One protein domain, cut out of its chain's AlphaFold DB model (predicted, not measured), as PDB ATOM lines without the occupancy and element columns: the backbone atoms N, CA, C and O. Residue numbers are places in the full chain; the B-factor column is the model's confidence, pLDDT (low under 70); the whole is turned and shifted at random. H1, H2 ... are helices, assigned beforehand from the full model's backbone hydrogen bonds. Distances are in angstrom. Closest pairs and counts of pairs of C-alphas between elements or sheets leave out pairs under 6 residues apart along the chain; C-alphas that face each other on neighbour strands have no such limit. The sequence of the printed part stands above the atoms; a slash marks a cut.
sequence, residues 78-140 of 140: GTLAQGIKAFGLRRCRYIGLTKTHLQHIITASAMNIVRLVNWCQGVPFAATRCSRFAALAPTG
ATOM      1  N   GLY A  78      94.407 152.111  57.912       86.56
ATOM      2  CA  GLY A  78      93.837 151.491  56.713       86.56
ATOM      3  C   GLY A  78      94.582 150.213  56.320       86.56
ATOM      4  O   GLY A  78      93.964 149.195  56.015       86.56
ATOM      5  N   THR A  79      95.913 150.229  56.422       89.19
ATOM      6  CA  THR A  79      96.759 149.049  56.194       89.19
ATOM      7  C   THR A  79      96.471 147.943  57.201       89.19
ATOM      8  O   THR A  79      96.258 146.795  56.813       89.19
ATOM      9  N   LEU A  80      96.382 148.287  58.484       90.06
ATOM     10  CA  LEU A  80      96.039 147.342  59.536       90.06
ATOM     11  C   LEU A  80      94.622 146.788  59.340       90.06
ATOM     12  O   LEU A  80      94.407 145.585  59.470       90.06
ATOM     13  N   ALA A  81      93.660 147.637  58.978       90.06
ATOM     14  CA  ALA A  81      92.294 147.220  58.689       90.06
ATOM     15  C   ALA A  81      92.230 146.246  57.504       90.06
ATOM     16  O   ALA A  81      91.532 145.238  57.605       90.06
ATOM     17  N   GLN A  82      92.981 146.495  56.424       92.00
ATOM     18  CA  GLN A  82      93.104 145.569  55.296       92.00
ATOM     19  C   GLN A  82      93.693 144.229  55.750       92.00
ATOM     20  O   GLN A  82      93.102 143.186  55.483       92.00
ATOM     21  N   GLY A  83      94.804 144.247  56.494       93.81
ATOM     22  CA  GLY A  83      95.435 143.029  57.007       93.81
ATOM     23  C   GLY A  83      94.498 142.211  57.898       93.81
ATOM     24  O   GLY A  83      94.389 140.996  57.751       93.81
ATOM     25  N   ILE A  84      93.754 142.866  58.793       94.31
ATOM     26  CA  ILE A  84      92.802 142.192  59.684       94.31
ATOM     27  C   ILE A  84      91.621 141.608  58.903       94.31
ATOM     28  O   ILE A  84      91.259 140.457  59.139       94.31
ATOM     29  N   LYS A  85      91.001 142.398  58.018       92.12
ATOM     30  CA  LYS A  85      89.736 142.030  57.364       92.12
ATOM     31  C   LYS A  85      89.924 141.084  56.184       92.12
ATOM     32  O   LYS A  85      89.145 140.151  56.053       92.12
ATOM     33  N   ALA A  86      90.927 141.327  55.341       93.00
ATOM     34  CA  ALA A  86      91.138 140.564  54.112       93.00
ATOM     35  C   ALA A  86      92.170 139.437  54.273       93.00
ATOM     36  O   ALA A  86      92.065 138.427  53.589       93.00
ATOM     37  N   PHE A  87      93.139 139.579  55.187       94.00
ATOM     38  CA  PHE A  87      94.255 138.630  55.322       94.00
ATOM     39  C   PHE A  87      94.319 137.913  56.679       94.00
ATOM     40  O   PHE A  87      95.259 137.170  56.946       94.00
ATOM     41  N   GLY A  88      93.333 138.114  57.562       93.12
ATOM     42  CA  GLY A  88      93.234 137.364  58.817       93.12
ATOM     43  C   GLY A  88      94.370 137.619  59.813       93.12
ATOM     44  O   GLY A  88      94.630 136.764  60.657       93.12
ATOM     45  N   LEU A  89      95.011 138.796  59.773       93.31
ATOM     46  CA  LEU A  89      96.228 139.136  60.534       93.31
ATOM     47  C   LEU A  89      96.152 138.887  62.058       93.31
ATOM     48  O   LEU A  89      97.176 138.779  62.720       93.31
ATOM     49  N   ARG A  90      94.950 138.780  62.645       93.12
ATOM     50  CA  ARG A  90      94.761 138.483  64.081       93.12
ATOM     51  C   ARG A  90      94.916 137.005  64.448       93.12
ATOM     52  O   ARG A  90      94.819 136.677  65.628       93.12
ATOM     53  N   ARG A  91      95.072 136.108  63.472       92.38
ATOM     54  CA  ARG A  91      95.136 134.661  63.696       92.38
ATOM     55  C   ARG A  91      96.412 134.093  63.091       92.38
ATOM     56  O   ARG A  91      96.686 134.275  61.908       92.38
ATOM     57  N   CYS A  92      97.161 133.348  63.894       92.06
ATOM     58  CA  CYS A  92      98.304 132.574  63.427       92.06
ATOM     59  C   CYS A  92      97.965 131.092  63.479       92.06
ATOM     60  O   CYS A  92      97.454 130.608  64.486       92.06
ATOM     61  N   ARG A  93      98.226 130.379  62.381       88.62
ATOM     62  CA  ARG A  93      97.967 128.933  62.297       88.62
ATOM     63  C   ARG A  93      98.988 128.128  63.100       88.62
ATOM     64  O   ARG A  93      98.695 127.021  63.539       88.62
ATOM     65  N   TYR A  94     100.187 128.679  63.266       88.88
ATOM     66  CA  TYR A  94     101.317 128.012  63.895       88.88
ATOM     67  C   TYR A  94     101.660 128.638  65.245       88.88
ATOM     68  O   TYR A  94     101.491 129.838  65.451       88.88
ATOM     69  N   ILE A  95     102.188 127.807  66.143       92.19
ATOM     70  CA  ILE A  95     102.668 128.210  67.466       92.19
ATOM     71  C   ILE A  95     104.179 128.475  67.390       92.19
ATOM     72  O   ILE A  95     104.920 127.709  66.767       92.19
ATOM     73  N   GLY A  96     104.628 129.554  68.038       96.25
ATOM     74  CA  GLY A  96     106.035 129.956  68.138       96.25
ATOM     75  C   GLY A  96     106.380 131.202  67.316       96.25
ATOM     76  O   GLY A  96     105.935 131.358  66.177       96.25
ATOM     77  N   LEU A  97     107.207 132.087  67.890       96.38
ATOM     78  CA  LEU A  97     107.511 133.412  67.330       96.38
ATOM     79  C   LEU A  97     108.116 133.357  65.922       96.38
ATOM     80  O   LEU A  97     107.713 134.141  65.070       96.38
ATOM     81  N   THR A  98     109.011 132.409  65.640       96.69
ATOM     82  CA  THR A  98     109.655 132.282  64.321       96.69
ATOM     83  C   THR A  98     108.651 131.959  63.213       96.69
ATOM     84  O   THR A  98     108.672 132.573  62.147       96.69
ATOM     85  N   LYS A  99     107.720 131.030  63.472       95.69
ATOM     86  CA  LYS A  99     106.678 130.648  62.503       95.69
ATOM     87  C   LYS A  99     105.660 131.772  62.326       95.69
ATOM     88  O   LYS A  99     105.269 132.081  61.203       95.69
ATOM     89  N   THR A 100     105.287 132.423  63.425       95.12
ATOM     90  CA  THR A 100     104.445 133.620  63.409       95.12
ATOM     91  C   THR A 100     105.082 134.737  62.585       95.12
ATOM     92  O   THR A 100     104.403 135.337  61.758       95.12
ATOM     93  N   HIS A 101     106.377 134.998  62.762       95.12
ATOM     94  CA  HIS A 101     107.112 136.011  62.008       95.12
ATOM     95  C   HIS A 101     107.081 135.728  60.502       95.12
ATOM     96  O   HIS A 101     106.712 136.606  59.724       95.12
ATOM     97  N   LEU A 102     107.356 134.483  60.096       95.75
ATOM     98  CA  LEU A 102     107.259 134.076  58.692       95.75
ATOM     99  C   LEU A 102     105.843 134.284  58.128       95.75
ATOM    100  O   LEU A 102     105.693 134.845  57.044       95.75
ATOM    101  N   GLN A 103     104.798 133.902  58.872       95.00
ATOM    102  CA  GLN A 103     103.411 134.124  58.447       95.00
ATOM    103  C   GLN A 103     103.112 135.620  58.231       95.00
ATOM    104  O   GLN A 103     102.444 135.981  57.261       95.00
ATOM    105  N   HIS A 104     103.611 136.495  59.109       94.81
ATOM    106  CA  HIS A 104     103.428 137.941  58.981       94.81
ATOM    107  C   HIS A 104     104.163 138.512  57.764       94.81
ATOM    108  O   HIS A 104     103.577 139.332  57.059       94.81
ATOM    109  N   ILE A 105     105.386 138.051  57.472       95.88
ATOM    110  CA  ILE A 105     106.113 138.439  56.251       95.88
ATOM    111  C   ILE A 105     105.311 138.045  55.011       95.88
ATOM    112  O   ILE A 105     105.053 138.888  54.158       95.88
ATOM    113  N   ILE A 106     104.858 136.790  54.930       95.50
ATOM    114  CA  ILE A 106     104.072 136.302  53.787       95.50
ATOM    115  C   ILE A 106     102.780 137.114  53.632       95.50
ATOM    116  O   ILE A 106     102.424 137.510  52.523       95.50
ATOM    117  N   THR A 107     102.104 137.417  54.742       95.38
ATOM    118  CA  THR A 107     100.887 138.241  54.743       95.38
ATOM    119  C   THR A 107     101.161 139.652  54.222       95.38
ATOM    120  O   THR A 107     100.415 140.151  53.382       95.38
ATOM    121  N   ALA A 108     102.245 140.287  54.676       95.12
ATOM    122  CA  ALA A 108     102.648 141.610  54.209       95.12
ATOM    123  C   ALA A 108     102.985 141.607  52.709       95.12
ATOM    124  O   ALA A 108     102.542 142.494  51.978       95.12
ATOM    125  N   SER A 109     103.693 140.582  52.227       97.00
ATOM    126  CA  SER A 109     103.982 140.404  50.801       97.00
ATOM    127  C   SER A 109     102.702 140.250  49.978       97.00
ATOM    128  O   SER A 109     102.530 140.944  48.978       97.00
ATOM    129  N   ALA A 110     101.758 139.414  50.423       96.56
ATOM    130  CA  ALA A 110     100.474 139.230  49.746       96.56
ATOM    131  C   ALA A 110      99.646 140.529  49.706       96.56
ATOM    132  O   ALA A 110      99.067 140.867  48.673       96.56
ATOM    133  N   MET A 111      99.640 141.304  50.798       95.38
ATOM    134  CA  MET A 111      99.009 142.627  50.838       95.38
ATOM    135  C   MET A 111      99.614 143.588  49.810       95.38
ATOM    136  O   MET A 111      98.866 144.291  49.128       95.38
ATOM    137  N   ASN A 112     100.944 143.614  49.680       94.69
ATOM    138  CA  ASN A 112     101.633 144.454  48.698       94.69
ATOM    139  C   ASN A 112     101.301 144.039  47.259       94.69
ATOM    140  O   ASN A 112     101.033 144.911  46.435       94.69
ATOM    141  N   ILE A 113     101.232 142.735  46.969       96.88
ATOM    142  CA  ILE A 113     100.839 142.224  45.645       96.88
ATOM    143  C   ILE A 113      99.413 142.663  45.294       96.88
ATOM    144  O   ILE A 113      99.193 143.221  44.223       96.88
ATOM    145  N   VAL A 114      98.446 142.487  46.202       94.88
ATOM    146  CA  VAL A 114      97.055 142.917  45.958       94.88
ATOM    147  C   VAL A 114      96.968 144.426  45.721       94.88
ATOM    148  O   VAL A 114      96.226 144.874  44.853       94.88
ATOM    149  N   ARG A 115      97.744 145.229  46.458       92.44
ATOM    150  CA  ARG A 115      97.805 146.683  46.242       92.44
ATOM    151  C   ARG A 115      98.384 147.045  44.880       92.44
ATOM    152  O   ARG A 115      97.840 147.933  44.234       92.44
ATOM    153  N   LEU A 116      99.447 146.363  44.454       95.44
ATOM    154  CA  LEU A 116     100.055 146.566  43.141       95.44
ATOM    155  C   LEU A 116      99.057 146.249  42.024       95.44
ATOM    156  O   LEU A 116      98.883 147.054  41.118       95.44
ATOM    157  N   VAL A 117      98.352 145.118  42.127       96.31
ATOM    158  CA  VAL A 117      97.318 144.728  41.157       96.31
ATOM    159  C   VAL A 117      96.198 145.768  41.099       96.31
ATOM    160  O   VAL A 117      95.856 146.226  40.012       96.31
ATOM    161  N   ASN A 118      95.676 146.195  42.252       94.00
ATOM    162  CA  ASN A 118      94.640 147.229  42.318       94.00
ATOM    163  C   ASN A 118      95.101 148.552  41.695       94.00
ATOM    164  O   ASN A 118      94.325 149.208  41.005       94.00
ATOM    165  N   TRP A 119      96.362 148.931  41.915       93.25
ATOM    166  CA  TRP A 119      96.948 150.125  41.315       93.25
ATOM    167  C   TRP A 119      97.037 150.010  39.791       93.25
ATOM    168  O   TRP A 119      96.570 150.907  39.093       93.25
ATOM    169  N   CYS A 120      97.532 148.883  39.268       96.06
ATOM    170  CA  CYS A 120      97.570 148.622  37.826       96.06
ATOM    171  C   CYS A 120      96.172 148.618  37.185       96.06
ATOM    172  O   CYS A 120      96.026 148.993  36.026       96.06
ATOM    173  N   GLN A 121      95.143 148.206  37.928       96.38
ATOM    174  CA  GLN A 121      93.747 148.192  37.478       96.38
ATOM    175  C   GLN A 121      93.021 149.534  37.668       96.38
ATOM    176  O   GLN A 121      91.839 149.635  37.345       96.38
ATOM    177  N   GLY A 122      93.685 150.557  38.215       92.88
ATOM    178  CA  GLY A 122      93.061 151.854  38.485       92.88
ATOM    179  C   GLY A 122      91.963 151.805  39.555       92.88
ATOM    180  O   GLY A 122      91.102 152.683  39.589       92.88
ATOM    181  N   VAL A 123      91.966 150.795  40.434       91.62
ATOM    182  CA  VAL A 123      90.996 150.701  41.532       91.62
ATOM    183  C   VAL A 123      91.270 151.841  42.522       91.62
ATOM    184  O   VAL A 123      92.376 151.918  43.069       91.62
ATOM    185  N   PRO A 124      90.293 152.727  42.793       82.88
ATOM    186  CA  PRO A 124      90.509 153.865  43.674       82.88
ATOM    187  C   PRO A 124      90.748 153.418  45.122       82.88
ATOM    188  O   PRO A 124      90.210 152.411  45.591       82.88
ATOM    189  N   PHE A 125      91.530 154.203  45.865       77.56
ATOM    190  CA  PHE A 125      91.678 153.996  47.304       77.56
ATOM    191  C   PHE A 125      90.343 154.205  48.025       77.56
ATOM    192  O   PHE A 125      89.536 155.057  47.654       77.56
ATOM    193  N   ALA A 126      90.123 153.439  49.095       77.38
ATOM    194  CA  ALA A 126      88.941 153.608  49.927       77.38
ATOM    195  C   ALA A 126      88.907 155.025  50.522       77.38
ATOM    196  O   ALA A 126      89.878 155.468  51.138       77.38
ATOM    197  N   ALA A 127      87.776 155.714  50.366       77.38
ATOM    198  CA  ALA A 127      87.585 157.039  50.936       77.38
ATOM    199  C   ALA A 127      87.657 156.988  52.471       77.38
ATOM    200  O   ALA A 127      87.082 156.096  53.111       77.38
ATOM    201  N   THR A 128      88.339 157.961  53.080       75.75
ATOM    202  CA  THR A 128      88.349 158.104  54.539       75.75
ATOM    203  C   THR A 128      86.921 158.341  55.014       75.75
ATOM    204  O   THR A 128      86.280 159.323  54.645       75.75
ATOM    205  N   ARG A 129      86.405 157.438  55.854       78.50
ATOM    206  CA  ARG A 129      85.069 157.588  56.433       78.50
ATOM    207  C   ARG A 129      85.031 158.839  57.314       78.50
ATOM    208  O   ARG A 129      85.649 158.857  58.376       78.50
ATOM    209  N   CYS A 130      84.235 159.832  56.930       78.81
ATOM    210  CA  CYS A 130      83.915 160.950  57.810       78.81
ATOM    211  C   CYS A 130      82.949 160.475  58.910       78.81
ATOM    212  O   CYS A 130      81.915 159.858  58.636       78.81
ATOM    213  N   SER A 131      83.307 160.690  60.178       83.19
ATOM    214  CA  SER A 131      82.404 160.384  61.294       83.19
ATOM    215  C   SER A 131      81.271 161.416  61.360       83.19
ATOM    216  O   SER A 131      81.458 162.559  60.954       83.19
ATOM    217  N   ARG A 132      80.111 161.055  61.933       87.00
ATOM    218  CA  ARG A 132      78.994 162.007  62.119       87.00
ATOM    219  C   ARG A 132      79.408 163.259  62.895       87.00
ATOM    220  O   ARG A 132      78.893 164.325  62.621       87.00
ATOM    221  N   PHE A 133      80.335 163.121  63.843       86.25
ATOM    222  CA  PHE A 133      80.859 164.252  64.606       86.25
ATOM    223  C   PHE A 133      81.785 165.135  63.765       86.25
ATOM    224  O   PHE A 133      81.659 166.351  63.797       86.25
ATOM    225  N   ALA A 134      82.677 164.532  62.974       83.44
ATOM    226  CA  ALA A 134      83.546 165.280  62.065       83.44
ATOM    227  C   ALA A 134      82.743 166.043  60.997       83.44
ATOM    228  O   ALA A 134      83.122 167.147  60.632       83.44
ATOM    229  N   ALA A 135      81.603 165.500  60.563       87.62
ATOM    230  CA  ALA A 135      80.687 166.174  59.644       87.62
ATOM    231  C   ALA A 135      80.002 167.422  60.240       87.62
ATOM    232  O   ALA A 135      79.449 168.216  59.490       87.62
ATOM    233  N   LEU A 136      80.030 167.600  61.567       90.50
ATOM    234  CA  LEU A 136      79.515 168.795  62.249       90.50
ATOM    235  C   LEU A 136      80.589 169.877  62.439       90.50
ATOM    236  O   LEU A 136      80.302 170.907  63.050       90.50
ATOM    237  N   ALA A 137      81.827 169.646  61.991       84.94
ATOM    238  CA  ALA A 137      82.871 170.656  62.085       84.94
ATOM    239  C   ALA A 137      82.471 171.881  61.242       84.94
ATOM    240  O   ALA A 137      82.058 171.703  60.094       84.94
ATOM    241  N   PRO A 138      82.570 173.106  61.787       77.94
ATOM    242  CA  PRO A 138      82.276 174.303  61.016       77.94
ATOM    243  C   PRO A 138      83.212 174.354  59.806       77.94
ATOM    244  O   PRO A 138      84.431 174.265  59.955       77.94
ATOM    245  N   THR A 139      82.633 174.462  58.612       74.12
ATOM    246  CA  THR A 139      83.359 174.824  57.395       74.12
ATOM    247  C   THR A 139      83.882 176.241  57.584       74.12
ATOM    248  O   THR A 139      83.095 177.188  57.558       74.12
ATOM    249  N   GLY A 140      85.174 176.351  57.886       51.88
ATOM    250  CA  GLY A 140      85.920 177.603  57.810       51.88
ATOM    251  C   GLY A 140      86.277 177.931  56.373       51.88
ATOM    252  O   GLY A 140      86.480 176.968  55.597       51.88
TER     253      GLY A 140
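This is residues 78 to 140 of the 140 residues of the protein "Transposase" of Moorea sp. SIO3I7 (UniProt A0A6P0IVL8). One long helix, H2, with the short helix H1 packed crosswise on residues 107 to 111, makes the body; from H2's last residue the chain turns back, making a V with H2, and ends in a tail whose residues 129 to 140 stick out. The printed part has 63 residues, with two named helices, H1 then H2, and no named strand; the class is all helix. The whole is extended, with a radius of gyration of the C-alphas of 16.7 A, and flat, spanning 52 by 29 by 15 A.

H2, residues 97 to 120, touches H1, residues 78 to 87, with residues 107 to 111 alone. Their closest C-alphas, those of Thr 107 and Phe 87, are 6.7 A apart. Their lines are about perpendicular, at 74 degrees. In both helices every O i to N i+4 pair is within hydrogen-bond range.

H2 is 34.7 A long, from C-alpha 97 at (107.511, 133.412, 67.330) to C-alpha 120 at (97.570, 148.622, 37.826). H1, 12.9 A long, begins at C-alpha 78 at (93.837, 151.491, 56.713).

The C-alphas farthest apart, those of Ile 95 and Gly 140, are 53.0 A apart. The printed part has no cut, and the link from H1 to H2 is short. Residues 116 to 122, of which 116 to 120 belong to H2, also stand free. Gly 140, the chain's last residue, alone has pLDDT under 70.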